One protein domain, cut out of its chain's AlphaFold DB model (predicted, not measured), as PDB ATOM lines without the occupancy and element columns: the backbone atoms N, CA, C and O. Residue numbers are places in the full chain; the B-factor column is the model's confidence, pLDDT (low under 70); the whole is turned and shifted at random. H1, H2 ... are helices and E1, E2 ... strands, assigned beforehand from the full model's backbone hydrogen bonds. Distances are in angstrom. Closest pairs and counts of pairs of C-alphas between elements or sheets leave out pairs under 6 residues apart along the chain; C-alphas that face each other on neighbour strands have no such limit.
ATOM      1  N   ALA A   2      -3.706  20.554  35.795       85.12
ATOM      2  CA  ALA A   2      -2.581  20.307  34.896       85.12
ATOM      3  C   ALA A   2      -1.757  21.597  34.816       85.12
ATOM      4  O   ALA A   2      -2.330  22.667  34.631       85.12
ATOM      5  N   GLN A   3      -0.447  21.510  35.034       89.50
ATOM      6  CA  GLN A   3       0.431  22.658  34.822       89.50
ATOM      7  C   GLN A   3       0.481  22.930  33.316       89.50
ATOM      8  O   GLN A   3       0.694  22.000  32.539       89.50
ATOM      9  N   THR A   4       0.251  24.173  32.909       89.25
ATOM     10  CA  THR A   4       0.421  24.633  31.528       89.25
ATOM     11  C   THR A   4       1.679  25.482  31.443       89.25
ATOM     12  O   THR A   4       2.011  26.217  32.371       89.25
ATOM     13  N   THR A   5       2.394  25.353  30.338       89.12
ATOM     14  CA  THR A   5       3.543  26.172  29.982       89.12
ATOM     15  C   THR A   5       3.138  27.050  28.812       89.12
ATOM     16  O   THR A   5       2.597  26.541  27.828       89.12
ATOM     17  N   ASP A   6       3.391  28.349  28.939       89.31
ATOM     18  CA  ASP A   6       3.138  29.316  27.882       89.31
ATOM     19  C   ASP A   6       4.377  29.465  27.003       89.31
ATOM     20  O   ASP A   6       5.513  29.590  27.478       89.31
ATOM     21  N   TYR A   7       4.127  29.460  25.706       88.56
ATOM     22  CA  TYR A   7       5.112  29.566  24.655       88.56
ATOM     23  C   TYR A   7       4.783  30.777  23.792       88.56
ATOM     24  O   TYR A   7       3.620  31.044  23.478       88.56
ATOM     25  N   VAL A   8       5.814  31.509  23.387       90.12
ATOM     26  CA  VAL A   8       5.701  32.621  22.442       90.12
ATOM     27  C   VAL A   8       6.630  32.345  21.273       90.12
ATOM     28  O   VAL A   8       7.830  32.192  21.483       90.12
ATOM     29  N   LEU A   9       6.092  32.286  20.060       90.38
ATOM     30  CA  LEU A   9       6.863  32.199  18.827       90.38
ATOM     31  C   LEU A   9       6.882  33.582  18.175       90.38
ATOM     32  O   LEU A   9       5.832  34.094  17.797       90.38
ATOM     33  N   ASP A  10       8.066  34.170  18.056       91.56
ATOM     34  CA  ASP A  10       8.306  35.412  17.328       91.56
ATOM     35  C   ASP A  10       9.059  35.069  16.030       91.56
ATOM     36  O   ASP A  10      10.191  34.576  16.066       91.56
ATOM     37  N   VAL A  11       8.441  35.340  14.884       91.06
ATOM     38  CA  VAL A  11       9.042  35.219  13.551       91.06
ATOM     39  C   VAL A  11       9.229  36.627  13.005       91.06
ATOM     40  O   VAL A  11       8.285  37.408  12.973       91.06
ATOM     41  N   ALA A  12      10.442  36.979  12.596       92.75
ATOM     42  CA  ALA A  12      10.729  38.268  11.982       92.75
ATOM     43  C   ALA A  12      11.483  38.068  10.671       92.75
ATOM     44  O   ALA A  12      12.507  37.381  10.648       92.75
ATOM     45  N   ILE A  13      10.995  38.701   9.612       91.94
ATOM     46  CA  ILE A  13      11.652  38.808   8.313       91.94
ATOM     47  C   ILE A  13      12.151  40.241   8.167       91.94
ATOM     48  O   ILE A  13      11.406  41.189   8.422       91.94
ATOM     49  N   LYS A  14      13.427  40.399   7.814       93.38
ATOM     50  CA  LYS A  14      14.049  41.694   7.518       93.38
ATOM     51  C   LYS A  14      14.951  41.573   6.303       93.38
ATOM     52  O   LYS A  14      15.971  40.880   6.362       93.38
ATOM     53  N   ALA A  15      14.597  42.284   5.242       91.19
ATOM     54  CA  ALA A  15      15.153  42.118   3.910       91.19
ATOM     55  C   ALA A  15      15.184  40.627   3.531       91.19
ATOM     56  O   ALA A  15      14.140  39.991   3.442       91.19
ATOM     57  N   ASP A  16      16.381  40.058   3.419       93.19
ATOM     58  CA  ASP A  16      16.592  38.665   3.030       93.19
ATOM     59  C   ASP A  16      16.990  37.780   4.219       93.19
ATOM     60  O   ASP A  16      17.562  36.710   4.028       93.19
ATOM     61  N   THR A  17      16.735  38.221   5.455       95.38
ATOM     62  CA  THR A  17      17.057  37.467   6.678       95.38
ATOM     63  C   THR A  17      15.805  37.107   7.463       95.38
ATOM     64  O   THR A  17      14.916  37.934   7.659       95.38
ATOM     65  N   VAL A  18      15.750  35.861   7.931       93.69
ATOM     66  CA  VAL A  18      14.667  35.328   8.759       93.69
ATOM     67  C   VAL A  18      15.231  35.013  10.134       93.69
ATOM     68  O   VAL A  18      16.231  34.308  10.276       93.69
ATOM     69  N   CYS A  19      14.553  35.510  11.158       94.44
ATOM     70  CA  CYS A  19      14.871  35.267  12.552       94.44
ATOM     71  C   CYS A  19      13.654  34.649  13.248       94.44
ATOM     72  O   CYS A  19      12.646  35.322  13.469       94.44
ATOM     73  N   ILE A  20      13.774  33.388  13.660       91.69
ATOM     74  CA  ILE A  20      12.734  32.639  14.371       91.69
ATOM     75  C   ILE A  20      13.187  32.432  15.814       91.69
ATOM     76  O   ILE A  20      14.218  31.808  16.086       91.69
ATOM     77  N   LYS A  21      12.416  32.961  16.759       92.44
ATOM     78  CA  LYS A  21      12.688  32.905  18.198       92.44
ATOM     79  C   LYS A  21      11.501  32.279  18.916       92.44
ATOM     80  O   LYS A  21      10.370  32.696  18.705       92.44
ATOM     81  N   ALA A  22      11.763  31.328  19.805       89.25
ATOM     82  CA  ALA A  22      10.771  30.861  20.767       89.25
ATOM     83  C   ALA A  22      11.135  31.331  22.173       89.25
ATOM     84  O   ALA A  22      12.298  31.291  22.574       89.25
ATOM     85  N   THR A  23      10.132  31.748  22.932       88.75
ATOM     86  CA  THR A  23      10.243  32.067  24.352       88.75
ATOM     87  C   THR A  23       9.405  31.074  25.142       88.75
ATOM     88  O   THR A  23       8.218  30.919  24.862       88.75
ATOM     89  N   VAL A  24      10.021  30.404  26.115       89.38
ATOM     90  CA  VAL A  24       9.383  29.412  26.991       89.38
ATOM     91  C   VAL A  24       9.730  29.755  28.429       89.38
ATOM     92  O   VAL A  24      10.912  29.774  28.762       89.38
ATOM     93  N   ASN A  25       8.737  30.007  29.287       84.88
ATOM     94  CA  ASN A  25       8.972  30.392  30.691       84.88
ATOM     95  C   ASN A  25      10.032  31.512  30.830       84.88
ATOM     96  O   ASN A  25      11.008  31.354  31.559       84.88
ATOM     97  N   ASP A  26       9.897  32.585  30.042       85.19
ATOM     98  CA  ASP A  26      10.847  33.713  29.929       85.19
ATOM     99  C   ASP A  26      12.234  33.383  29.333       85.19
ATOM    100  O   ASP A  26      13.018  34.283  29.021       85.19
ATOM    101  N   GLY A  27      12.537  32.107  29.096       89.44
ATOM    102  CA  GLY A  27      13.734  31.660  28.396       89.44
ATOM    103  C   GLY A  27      13.594  31.846  26.890       89.44
ATOM    104  O   GLY A  27      12.792  31.170  26.247       89.44
ATOM    105  N   LYS A  28      14.393  32.743  26.310       92.31
ATOM    106  CA  LYS A  28      14.413  32.995  24.866       92.31
ATOM    107  C   LYS A  28      15.456  32.125  24.168       92.31
ATOM    108  O   LYS A  28      16.635  32.181  24.507       92.31
ATOM    109  N   THR A  29      15.025  31.381  23.158       89.62
ATOM    110  CA  THR A  29      15.870  30.530  22.317       89.62
ATOM    111  C   THR A  29      15.723  30.957  20.862       89.62
ATOM    112  O   THR A  29      14.613  31.037  20.337       89.62
ATOM    113  N   THR A  30      16.844  31.244  20.206       91.56
ATOM    114  CA  THR A  30      16.877  31.443  18.754       91.56
ATOM    115  C   THR A  30      16.917  30.079  18.082       91.56
ATOM    116  O   THR A  30      17.783  29.263  18.386       91.56
ATOM    117  N   LEU A  31      15.963  29.837  17.194       87.56
ATOM    118  CA  LEU A  31      15.779  28.563  16.503       87.56
ATOM    119  C   LEU A  31      16.402  28.617  15.116       87.56
ATOM    120  O   LEU A  31      16.985  27.644  14.651       87.56
ATOM    121  N   TYR A  32      16.284  29.784  14.486       91.31
ATOM    122  CA  TYR A  32      16.851  30.080  13.188       91.31
ATOM    123  C   TYR A  32      17.195  31.568  13.109       91.31
ATOM    124  O   TYR A  32      16.423  32.409  13.576       91.31
ATOM    125  N   ASP A  33      18.358  31.877  12.549       94.69
ATOM    126  CA  ASP A  33      18.833  33.233  12.274       94.69
ATOM    127  C   ASP A  33      19.771  33.144  11.065       94.69
ATOM    128  O   ASP A  33      20.912  32.694  11.187       94.69
ATOM    129  N   GLY A  34      19.240  33.429   9.877       95.06
ATOM    130  CA  GLY A  34      19.926  33.156   8.614       95.06
ATOM    131  C   GLY A  34      19.246  33.794   7.411       95.06
ATOM    132  O   GLY A  34      18.230  34.483   7.546       95.06
ATOM    133  N   ALA A  35      19.825  33.595   6.228       95.25
ATOM    134  CA  ALA A  35      19.267  34.131   4.996       95.25
ATOM    135  C   ALA A  35      18.037  33.322   4.561       95.25
ATOM    136  O   ALA A  35      18.052  32.095   4.603       95.25
ATOM    137  N   VAL A  36      17.004  33.991   4.042       90.94
ATOM    138  CA  VAL A  36      15.826  33.348   3.429       90.94
ATOM    139  C   VAL A  36      16.268  32.310   2.396       90.94
ATOM    140  O   VAL A  36      15.691  31.232   2.318       90.94
ATOM    141  N   GLY A  37      17.329  32.605   1.635       90.94
ATOM    142  CA  GLY A  37      17.897  31.707   0.629       90.94
ATOM    143  C   GLY A  37      18.296  30.328   1.164       90.94
ATOM    144  O   GLY A  37      18.124  29.352   0.431       90.94
ATOM    145  N   ASP A  38      18.719  30.243   2.428       92.19
ATOM    146  CA  ASP A  38      19.195  29.013   3.075       92.19
ATOM    147  C   ASP A  38      18.052  28.114   3.579       92.19
ATOM    148  O   ASP A  38      18.290  26.969   3.966       92.19
ATOM    149  N   LEU A  39      16.811  28.612   3.585       85.69
ATOM    150  CA  LEU A  39      15.634  27.816   3.924       85.69
ATOM    151  C   LEU A  39      15.295  26.833   2.795       85.69
ATOM    152  O   LEU A  39      15.398  27.152   1.602       85.69
ATOM    153  N   ALA A  40      14.842  25.639   3.179       87.56
ATOM    154  CA  ALA A  40      14.288  24.669   2.239       87.56
ATOM    155  C   ALA A  40      13.010  25.218   1.576       87.56
ATOM    156  O   ALA A  40      12.355  26.100   2.131       87.56
ATOM    157  N   THR A  41      12.643  24.692   0.403       84.81
ATOM    158  CA  THR A  41      11.443  25.122  -0.338       84.81
ATOM    159  C   THR A  41      10.188  25.053   0.533       84.81
ATOM    160  O   THR A  41       9.541  26.074   0.723       84.81
ATOM    161  N   ASP A  42       9.955  23.919   1.198       82.44
ATOM    162  CA  ASP A  42       8.803  23.712   2.088       82.44
ATOM    163  C   ASP A  42       8.756  24.734   3.244       82.44
ATOM    164  O   ASP A  42       7.694  25.137   3.710       82.44
ATOM    165  N   GLN A  43       9.921  25.182   3.730       85.00
ATOM    166  CA  GLN A  43       9.997  26.196   4.789       85.00
ATOM    167  C   GLN A  43       9.672  27.595   4.261       85.00
ATOM    168  O   GLN A  43       9.084  28.396   4.985       85.00
ATOM    169  N   LYS A  44      10.070  27.896   3.020       87.81
ATOM    170  CA  LYS A  44       9.760  29.167   2.353       87.81
ATOM    171  C   LYS A  44       8.275  29.264   2.050       87.81
ATOM    172  O   LYS A  44       7.668  30.252   2.442       87.81
ATOM    173  N   GLU A  45       7.701  28.237   1.427       85.19
ATOM    174  CA  GLU A  45       6.272  28.179   1.095       85.19
ATOM    175  C   GLU A  45       5.411  28.394   2.328       85.19
ATOM    176  O   GLU A  45       4.477  29.190   2.324       85.19
ATOM    177  N   ALA A  46       5.774  27.757   3.431       83.81
ATOM    178  CA  ALA A  46       4.982  27.913   4.622       83.81
ATOM    179  C   ALA A  46       5.212  29.247   5.349       83.81
ATOM    180  O   ALA A  46       4.301  29.732   6.015       83.81
ATOM    181  N   LEU A  47       6.389  29.877   5.226       86.44
ATOM    182  CA  LEU A  47       6.548  31.273   5.655       86.44
ATOM    183  C   LEU A  47       5.678  32.195   4.803       86.44
ATOM    184  O   LEU A  47       5.055  33.092   5.357       86.44
ATOM    185  N   VAL A  48       5.608  31.969   3.488       87.81
ATOM    186  CA  VAL A  48       4.716  32.727   2.602       87.81
ATOM    187  C   VAL A  48       3.277  32.545   3.067       87.81
ATOM    188  O   VAL A  48       2.637  33.542   3.369       87.81
ATOM    189  N   SER A  49       2.821  31.303   3.259       84.06
ATOM    190  CA  SER A  49       1.489  30.984   3.797       84.06
ATOM    191  C   SER A  49       1.212  31.692   5.132       84.06
ATOM    192  O   SER A  49       0.160  32.302   5.315       84.06
ATOM    193  N   LEU A  50       2.187  31.705   6.049       84.44
ATOM    194  CA  LEU A  50       2.061  32.379   7.343       84.44
ATOM    195  C   LEU A  50       1.805  33.891   7.206       84.44
ATOM    196  O   LEU A  50       1.076  34.457   8.022       84.44
ATOM    197  N   PHE A  51       2.407  34.543   6.208       83.56
ATOM    198  CA  PHE A  51       2.249  35.981   5.978       83.56
ATOM    199  C   PHE A  51       1.066  36.313   5.058       83.56
ATOM    200  O   PHE A  51       0.363  37.277   5.344       83.56
ATOM    201  N   THR A  52       0.756  35.497   4.048       81.44
ATOM    202  CA  THR A  52      -0.391  35.714   3.144       81.44
ATOM    203  C   THR A  52      -1.737  35.472   3.823       81.44
ATOM    204  O   THR A  52      -2.718  36.130   3.487       81.44
ATOM    205  N   MET A  53      -1.800  34.606   4.842       68.56
ATOM    206  CA  MET A  53      -3.006  34.438   5.667       68.56
ATOM    207  C   MET A  53      -3.430  35.725   6.391       68.56
ATOM    208  O   MET A  53      -4.582  35.830   6.814       68.56
ATOM    209  N   SER A  54      -2.524  36.695   6.549       60.84
ATOM    210  CA  SER A  54      -2.834  37.961   7.221       60.84
ATOM    211  C   SER A  54      -3.603  38.941   6.326       60.84
ATOM    212  O   SER A  54      -4.338  39.767   6.859       60.84
ATOM    213  N   ASP A  55      -3.508  38.813   4.999       60.41
ATOM    214  CA  ASP A  55      -4.101  39.763   4.041       60.41
ATOM    215  C   ASP A  55      -5.556  39.444   3.656       60.41
ATOM    216  O   ASP A  55      -6.200  40.194   2.925       60.41
ATOM    217  N   HIS A  56      -6.117  38.336   4.144       56.12
ATOM    218  CA  HIS A  56      -7.390  37.830   3.627       56.12
ATOM    219  C   HIS A  56      -8.665  38.518   4.165       56.12
ATOM    220  O   HIS A  56      -9.756  38.129   3.744       56.12
ATOM    221  N   ASP A  57      -8.574  39.517   5.057       54.47
ATOM    222  CA  ASP A  57      -9.766  40.086   5.728       54.47
ATOM    223  C   ASP A  57     -10.265  41.431   5.164       54.47
ATOM    224  O   ASP A  57     -11.419  41.794   5.377       54.47
ATOM    225  N   ASP A  71       5.290  34.054  -4.782       68.62
ATOM    226  CA  ASP A  71       6.455  33.483  -4.107       68.62
ATOM    227  C   ASP A  71       7.306  34.513  -3.336       68.62
ATOM    228  O   ASP A  71       8.287  34.145  -2.682       68.62
ATOM    229  N   ALA A  72       7.001  35.811  -3.432       79.12
ATOM    230  CA  ALA A  72       7.813  36.847  -2.798       79.12
ATOM    231  C   ALA A  72       7.391  37.078  -1.338       79.12
ATOM    232  O   ALA A  72       6.346  37.661  -1.062       79.12
ATOM    233  N   LEU A  73       8.241  36.668  -0.389       82.75
ATOM    234  CA  LEU A  73       8.092  37.056   1.015       82.75
ATOM    235  C   LEU A  73       8.143  38.591   1.161       82.75
ATOM    236  O   LEU A  73       8.945  39.243   0.479       82.75
ATOM    237  N   PRO A  74       7.353  39.176   2.078       84.50
ATOM    238  CA  PRO A  74       7.429  40.602   2.365       84.50
ATOM    239  C   PRO A  74       8.841  40.975   2.832       84.50
ATOM    240  O   PRO A  74       9.474  40.253   3.605       84.50
ATOM    241  N   ARG A  75       9.340  42.133   2.375       86.25
ATOM    242  CA  ARG A  75      10.694  42.609   2.719       86.25
ATOM    243  C   ARG A  75      10.877  42.804   4.218       86.25
ATOM    244  O   ARG A  75      11.970  42.599   4.728       86.25
ATOM    245  N   GLU A  76       9.838  43.232   4.920       89.44
ATOM    246  CA  GLU A  76       9.842  43.338   6.371       89.44
ATOM    247  C   GLU A  76       8.488  42.872   6.884       89.44
ATOM    248  O   GLU A  76       7.460  43.385   6.460       89.44
ATOM    249  N   ALA A  77       8.487  41.884   7.771       89.31
ATOM    250  CA  ALA A  77       7.268  41.421   8.412       89.31
ATOM    251  C   ALA A  77       7.585  40.783   9.759       89.31
ATOM    252  O   ALA A  77       8.656  40.204   9.969       89.31
ATOM    253  N   THR A  78       6.649  40.879  10.695       88.75
ATOM    254  CA  THR A  78       6.771  40.224  11.995       88.75
ATOM    255  C   THR A  78       5.495  39.493  12.336       88.75
ATOM    256  O   THR A  78       4.413  40.061  12.270       88.75
ATOM    257  N   PHE A  79       5.636  38.251  12.763       88.75
ATOM    258  CA  PHE A  79       4.547  37.409  13.206       88.75
ATOM    259  C   PHE A  79       4.803  36.964  14.644       88.75
ATOM    260  O   PHE A  79       5.919  36.580  15.007       88.75
ATOM    261  N   ARG A  80       3.761  37.013  15.477       89.25
ATOM    262  CA  ARG A  80       3.830  36.608  16.880       89.25
ATOM    263  C   ARG A  80       2.672  35.687  17.237       89.25
ATOM    264  O   ARG A  80       1.514  36.087  17.234       89.25
ATOM    265  N   ALA A  81       2.985  34.465  17.644       87.12
ATOM    266  CA  ALA A  81       1.997  33.521  18.155       87.12
ATOM    267  C   ALA A  81       2.242  33.214  19.628       87.12
ATOM    268  O   ALA A  81       3.387  33.085  20.067       87.12
ATOM    269  N   LYS A  82       1.162  33.059  20.396       87.62
ATOM    270  CA  LYS A  82       1.205  32.547  21.766       87.62
ATOM    271  C   LYS A  82       0.444  31.234  21.834       87.62
ATOM    272  O   LYS A  82      -0.634  31.096  21.260       87.62
ATOM    273  N   PHE A  83       0.974  30.260  22.548       86.81
ATOM    274  CA  PHE A  83       0.271  29.000  22.749       86.81
ATOM    275  C   PHE A  83       0.608  28.407  24.104       86.81
ATOM    276  O   PHE A  83       1.671  28.669  24.664       86.81
ATOM    277  N   SER A  84      -0.307  27.599  24.623       85.69
ATOM    278  CA  SER A  84      -0.150  26.953  25.921       85.69
ATOM    279  C   SER A  84      -0.186  25.442  25.726       85.69
ATOM    280  O   SER A  84      -1.087  24.915  25.070       85.69
ATOM    281  N   ALA A  85       0.786  24.734  26.299       86.75
ATOM    282  CA  ALA A  85       0.853  23.272  26.265       86.75
ATOM    283  C   ALA A  85       1.040  22.695  27.680       86.75
ATOM    284  O   ALA A  85       1.552  23.392  28.558       86.75
ATOM    285  N   PRO A  86       0.637  21.438  27.946       87.75
ATOM    286  CA  PRO A  86       0.888  20.796  29.233       87.75
ATOM    287  C   PRO A  86       2.382  20.769  29.588       87.75
ATOM    288  O   PRO A  86       3.236  20.525  28.732       87.75
ATOM    289  N   ALA A  87       2.703  20.994  30.861       84.06
ATOM    290  CA  ALA A  87       4.074  20.966  31.354       84.06
ATOM    291  C   ALA A  87       4.721  19.594  31.111       84.06
ATOM    292  O   ALA A  87       4.108  18.550  31.340       84.06
ATOM    293  N   GLY A  88       5.981  19.603  30.675       82.50
ATOM    294  CA  GLY A  88       6.755  18.389  30.406       82.50
ATOM    295  C   GLY A  88       6.631  17.842  28.983       82.50
ATOM    296  O   GLY A  88       7.312  16.868  28.671       82.50
ATOM    297  N   VAL A  89       5.833  18.463  28.108       79.19
ATOM    298  CA  VAL A  89       5.912  18.206  26.664       79.19
ATOM    299  C   VAL A  89       7.107  18.997  26.123       79.19
ATOM    300  O   VAL A  89       7.048  20.228  26.129       79.19
ATOM    301  N   PRO A  90       8.214  18.344  25.710       70.75
ATOM    302  CA  PRO A  90       9.305  19.056  25.070       70.75
ATOM    303  C   PRO A  90       8.758  19.694  23.801       70.75
ATOM    304  O   PRO A  90       8.103  19.032  22.995       70.75
ATOM    305  N   LEU A  91       9.009  20.990  23.645       68.88
ATOM    306  CA  LEU A  91       8.662  21.670  22.417       68.88
ATOM    307  C   LEU A  91       9.592  21.126  21.331       68.88
ATOM    308  O   LEU A  91      10.761  21.508  21.267       68.88
ATOM    309  N   ASP A  92       9.100  20.195  20.514       73.25
ATOM    310  CA  ASP A  92       9.747  19.844  19.253       73.25
ATOM    311  C   ASP A  92       9.579  21.047  18.338       73.25
ATOM    312  O   ASP A  92       8.629  21.140  17.575       73.25
ATOM    313  N   VAL A  93      10.431  22.049  18.523       60.28
ATOM    314  CA  VAL A  93      10.259  23.333  17.861       60.28
ATOM    315  C   VAL A  93      10.329  23.207  16.341       60.28
ATOM    316  O   VAL A  93       9.493  23.815  15.682       60.28
ATOM    317  N   PRO A  94      11.231  22.389  15.763       55.50
ATOM    318  CA  PRO A  94      11.182  22.064  14.343       55.50
ATOM    319  C   PRO A  94       9.886  21.357  13.943       55.50
ATOM    320  O   PRO A  94       9.273  21.766  12.963       55.50
ATOM    321  N   GLY A  95       9.439  20.345  14.694       68.81
ATOM    322  CA  GLY A  95       8.181  19.648  14.416       68.81
ATOM    323  C   GLY A  95       6.946  20.533  14.579       68.81
ATOM    324  O   GLY A  95       5.971  20.354  13.864       68.81
ATOM    325  N   PHE A  96       6.998  21.522  15.467       68.00
ATOM    326  CA  PHE A  96       5.938  22.489  15.720       68.00
ATOM    327  C   PHE A  96       5.916  23.581  14.663       68.00
ATOM    328  O   PHE A  96       4.851  23.874  14.144       68.00
ATOM    329  N   ILE A  97       7.073  24.149  14.313       66.06
ATOM    330  CA  ILE A  97       7.191  25.049  13.165       66.06
ATOM    331  C   ILE A  97       6.662  24.308  11.950       66.06
ATOM    332  O   ILE A  97       5.727  24.786  11.336       66.06
ATOM    333  N   LYS A  98       7.147  23.091  11.686       66.50
ATOM    334  CA  LYS A  98       6.642  22.269  10.594       66.50
ATOM    335  C   LYS A  98       5.136  22.032  10.701       66.50
ATOM    336  O   LYS A  98       4.471  22.211   9.709       66.50
ATOM    337  N   ALA A  99       4.579  21.707  11.865       65.50
ATOM    338  CA  ALA A  99       3.141  21.480  12.013       65.50
ATOM    339  C   ALA A  99       2.304  22.752  11.816       65.50
ATOM    340  O   ALA A  99       1.243  22.674  11.213       65.50
ATOM    341  N   VAL A 100       2.760  23.909  12.302       65.06
ATOM    342  CA  VAL A 100       2.111  25.208  12.052       65.06
ATOM    343  C   VAL A 100       2.164  25.528  10.560       65.06
ATOM    344  O   VAL A 100       1.166  25.925   9.982       65.06
ATOM    345  N   LEU A 101       3.310  25.281   9.935       61.16
ATOM    346  CA  LEU A 101       3.567  25.503   8.519       61.16
ATOM    347  C   LEU A 101       2.799  24.522   7.598       61.16
ATOM    348  O   LEU A 101       2.268  24.930   6.577       61.16
ATOM    349  N   GLU A 102       2.698  23.246   7.976       62.41
ATOM    350  CA  GLU A 102       2.078  22.142   7.222       62.41
ATOM    351  C   GLU A 102       0.550  22.124   7.402       62.41
ATOM    352  O   GLU A 102      -0.173  21.783   6.473       62.41
ATOM    353  N   TYR A 103       0.032  22.545   8.564       57.84
ATOM    354  CA  TYR A 103      -1.413  22.674   8.795       57.84
ATOM    355  C   TYR A 103      -2.013  23.903   8.093       57.84
ATOM    356  O   TYR A 103      -3.182  23.883   7.729       57.84
ATOM    357  N   CYS A 104      -1.224  24.956   7.862       51.69
ATOM    358  CA  CYS A 104      -1.672  26.147   7.133       51.69
ATOM    359  C   CYS A 104      -1.782  25.944   5.609       51.69
ATOM    360  O   CYS A 104      -2.419  26.763   4.956       51.69
ATOM    361  N   GLY A 105      -1.204  24.874   5.044       48.50
ATOM    362  CA  GLY A 105      -1.254  24.578   3.603       48.50
ATOM    363  C   GLY A 105      -2.112  23.368   3.213       48.50
ATOM    364  O   GLY A 105      -2.060  22.943   2.067       48.50
ATOM    365  N   GLY A 106      -2.837  22.761   4.158       44.06
ATOM    366  CA  GLY A 106      -3.397  21.415   3.992       44.06
ATOM    367  C   GLY A 106      -4.862  21.303   3.557       44.06
ATOM    368  O   GLY A 106      -5.321  20.174   3.409       44.06
ATOM    369  N   MET A 268     -11.893  36.888  16.299       49.94
ATOM    370  CA  MET A 268     -12.059  38.221  16.874       49.94
ATOM    371  C   MET A 268     -11.176  39.194  16.076       49.94
ATOM    372  O   MET A 268     -10.098  38.793  15.645       49.94
ATOM    373  N   PRO A 269     -11.580  40.464  15.885       51.56
ATOM    374  CA  PRO A 269     -10.779  41.422  15.124       51.56
ATOM    375  C   PRO A 269      -9.358  41.537  15.703       51.56
ATOM    376  O   PRO A 269      -9.201  41.905  16.870       51.56
ATOM    377  N   GLY A 270      -8.339  41.192  14.909       53.69
ATOM    378  CA  GLY A 270      -6.923  41.229  15.306       53.69
ATOM    379  C   GLY A 270      -6.451  40.091  16.224       53.69
ATOM    380  O   GLY A 270      -5.320  40.126  16.703       53.69
ATOM    381  N   GLN A 271      -7.282  39.081  16.499       54.56
ATOM    382  CA  GLN A 271      -6.899  37.948  17.339       54.56
ATOM    383  C   GLN A 271      -7.576  36.654  16.877       54.56
ATOM    384  O   GLN A 271      -8.800  36.520  16.882       54.56
ATOM    385  N   TRP A 272      -6.760  35.650  16.570       52.00
ATOM    386  CA  TRP A 272      -7.223  34.321  16.187       52.00
ATOM    387  C   TRP A 272      -7.063  33.362  17.361       52.00
ATOM    388  O   TRP A 272      -5.979  33.231  17.931       52.00
ATOM    389  N   GLN A 273      -8.140  32.671  17.736       61.47
ATOM    390  CA  GLN A 273      -8.083  31.611  18.741       61.47
ATOM    391  C   GLN A 273      -8.423  30.268  18.098       61.47
ATOM    392  O   GLN A 273      -9.548  30.046  17.644       61.47
ATOM    393  N   TYR A 274      -7.450  29.361  18.094       58.34
ATOM    394  CA  TYR A 274      -7.563  28.010  17.562       58.34
ATOM    395  C   TYR A 274      -7.427  26.983  18.687       58.34
ATOM    396  O   TYR A 274      -6.544  27.066  19.539       58.34
ATOM    397  N   HIS A 275      -8.311  25.992  18.694       52.31
ATOM    398  CA  HIS A 275      -8.215  24.837  19.582       52.31
ATOM    399  C   HIS A 275      -8.094  23.579  18.729       52.31
ATOM    400  O   HIS A 275      -9.049  23.198  18.052       52.31
ATOM    401  N   GLY A 276      -6.933  22.928  18.787       50.44
ATOM    402  CA  GLY A 276      -6.656  21.690  18.060       50.44
ATOM    403  C   GLY A 276      -6.206  20.565  18.980       50.44
ATOM    404  O   GLY A 276      -5.885  20.765  20.150       50.44
ATOM    405  N   GLN A 277      -6.173  19.347  18.451       42.56
ATOM    406  CA  GLN A 277      -5.521  18.213  19.101       42.56
ATOM    407  C   GLN A 277      -4.331  17.779  18.252       42.56
ATOM    408  O   GLN A 277      -4.479  17.479  17.074       42.56
ATOM    409  N   SER A 278      -3.149  17.738  18.858       50.81
ATOM    410  CA  SER A 278      -1.962  17.128  18.262       50.81
ATOM    411  C   SER A 278      -1.823  15.674  18.717       50.81
ATOM    412  O   SER A 278      -2.447  15.250  19.695       50.81
ATOM    413  N   LYS A 279      -0.898  14.929  18.094       41.88
ATOM    414  CA  LYS A 279      -0.463  13.599  18.570       41.88
ATOM    415  C   LYS A 279       0.034  13.610  20.027       41.88
ATOM    416  O   LYS A 279       0.103  12.556  20.652       41.88
ATOM    417  N   HIS A 280       0.356  14.786  20.569       48.16
ATOM    418  CA  HIS A 280       0.863  14.987  21.925       48.16
ATOM    419  C   HIS A 280      -0.187  15.540  22.906       48.16
ATOM    420  O   HIS A 280       0.133  15.771  24.070       48.16
ATOM    421  N   GLY A 281      -1.438  15.724  22.472       63.44
ATOM    422  CA  GLY A 281      -2.538  16.215  23.304       63.44
ATOM    423  C   GLY A 281      -3.209  17.473  22.753       63.44
ATOM    424  O   GLY A 281      -2.871  17.961  21.674       63.44
ATOM    425  N   ALA A 282      -4.191  17.982  23.501       59.94
ATOM    426  CA  ALA A 282      -4.905  19.208  23.156       59.94
ATOM    427  C   ALA A 282      -3.969  20.423  23.219       59.94
ATOM    428  O   ALA A 282      -3.262  20.614  24.210       59.94
ATOM    429  N   ILE A 283      -3.989  21.234  22.165       55.28
ATOM    430  CA  ILE A 283      -3.234  22.478  22.039       55.28
ATOM    431  C   ILE A 283      -4.240  23.615  21.855       55.28
ATOM    432  O   ILE A 283      -5.079  23.579  20.953       55.28
ATOM    433  N   ALA A 284      -4.140  24.632  22.707       62.31
ATOM    434  CA  ALA A 284      -4.805  25.907  22.495       62.31
ATOM    435  C   ALA A 284      -3.779  26.896  21.925       62.31
ATOM    436  O   ALA A 284      -2.758  27.188  22.554       62.31
ATOM    437  N   LEU A 285      -4.050  27.386  20.722       54.66
ATOM    438  CA  LEU A 285      -3.267  28.381  20.002       54.66
ATOM    439  C   LEU A 285      -4.029  29.703  20.033       54.66
ATOM    440  O   LEU A 285      -5.222  29.767  19.746       54.66
ATOM    441  N   THR A 286      -3.349  30.772  20.419       56.97
ATOM    442  CA  THR A 286      -3.873  32.134  20.327       56.97
ATOM    443  C   THR A 286      -2.875  32.968  19.533       56.97
ATOM    444  O   THR A 286      -1.799  33.314  20.022       56.97
ATOM    445  N   MET A 287      -3.205  33.256  18.281       56.00
ATOM    446  CA  MET A 287      -2.372  34.044  17.374       56.00
ATOM    447  C   MET A 287      -2.795  35.518  17.468       56.00
ATOM    448  O   MET A 287      -3.975  35.844  17.354       56.00
ATOM    449  N   ASP A 288      -1.827  36.398  17.736       57.22
ATOM    450  CA  ASP A 288      -1.984  37.859  17.800       57.22
ATOM    451  C   ASP A 288      -1.132  38.418  16.657       57.22
ATOM    452  O   ASP A 288       0.082  38.588  16.797       57.22
ATOM    453  N   ILE A 289      -1.754  38.582  15.489       53.94
ATOM    454  CA  ILE A 289      -1.080  39.074  14.289       53.94
ATOM    455  C   ILE A 289      -1.110  40.596  14.359       53.94
ATOM    456  O   ILE A 289      -2.177  41.206  14.367       53.94
ATOM    457  N   ARG A 290       0.071  41.208  14.442       49.44
ATOM    458  CA  ARG A 290       0.227  42.661  14.387       49.44
ATOM    459  C   ARG A 290       1.102  42.997  13.201       49.44
ATOM    460  O   ARG A 290       2.296  42.708  13.225       49.44
ATOM    461  N   GLU A 291       0.494  43.602  12.199       44.50
ATOM    462  CA  GLU A 291       1.220  44.316  11.160       44.50
ATOM    463  C   GLU A 291       1.871  45.558  11.800       44.50
ATOM    464  O   GLU A 291       1.253  46.210  12.653       44.50
ATOM    465  N   ILE A 292       3.145  45.818  11.491       44.56
ATOM    466  CA  ILE A 292       3.910  46.968  12.013       44.56
ATOM    467  C   ILE A 292       4.037  48.012  10.914       44.56
ATOM    468  O   ILE A 292       4.457  47.615   9.808       44.56
TER     469      ILE A 292
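This is residues 2 to 57, 71 to 106 and 268 to 292 of the 292 residues of an uncharacterized protein of Allomyces macrogynus (strain ATCC 38327) (UniProt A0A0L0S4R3). One twisted, curving sheet of six strands makes a wall, and two short helices, H1 and H2, sit together in the hollow of its curve, meeting at a steep angle. H1 grazes the sheet near one end of E1 and E4, while H2 sits within reach of E3, E2 and E1 and also of E5. The printed part has 117 residues, with the named elements E1 E2 E3 H1 E4 H2 E5 E6 along the chain and the sheet order E3 E2 E1 E4 E6 E5, all antiparallel. The class is mixed, helices and strands; the whole is compact, with a radius of gyration of the C-alphas of 14.1 A, and spans 42 by 30 by 27 A.

E1, residues 4 to 14, and E4, residues 76 to 86, are inner strands, antiparallel at 167 degrees; N 9 and O 81 are 2.8 A apart. E1, E2, residues 17 to 24, and E3, residues 27 to 35, form a meander, each strand the antiparallel neighbour of the one before. E1 and E2 are a hairpin, with N 10 and O 21 at 2.8 A, and so are E2 and E3, with N 29 and O 22 at 2.8 A. On the other side of E4 is E6, residues 281 to 287, antiparallel at 148 degrees, with N 286 and O 82 at 2.9 A. E6 and the edge strand E5, residues 271 to 278, form a hairpin, with N 274 and O 285 at 2.8 A. H1, residues 41 to 52, only grazes the sheet with residues 47 to 51; its closest C-alphas to E4 are those of Phe 51 and Phe 79, 7.7 A apart. H2, residues 93 to 103, is on the sheet but only just at the sheet's level, with a height of 4.0 A. H1 and H2 touch, their closest C-alphas being those of Ala 46 and Leu 101, 4.8 A apart, at a steep tilt of 65 degrees, the same way. In H1 and H2 every O i to N i+4 pair is within hydrogen-bond range.

E1 begins at C-alpha 4, (0.421, 24.633, 31.528), and is 32.5 A long; E4 is 33.3 A. E2 is 23.2 A, E3 24.2 A, E5 21.4 A and E6 18.8 A. H1 is 16.3 A and H2 14.8 A; H2 begins at C-alpha 93, (10.259, 23.333, 17.861). E6 ends at C-alpha 287, (-2.372, 34.044, 17.374).

The C-alphas farthest apart, those of Ala 2 and Ala 72, are 42.5 A from each other. Residues 58 to 70 are not printed, with 20.1 A between C-alphas 57 and 71; residues 107 to 267 are not printed, with 22.9 A between C-alphas 106 and 268. Of the links printed whole, E4 to H2 is short and the others are tight. The mean pLDDT of the printed part is 75.6, and it is under 70 in 46 residues: 53 to 57, 71, 91, 93 to 106 and 268 to 292.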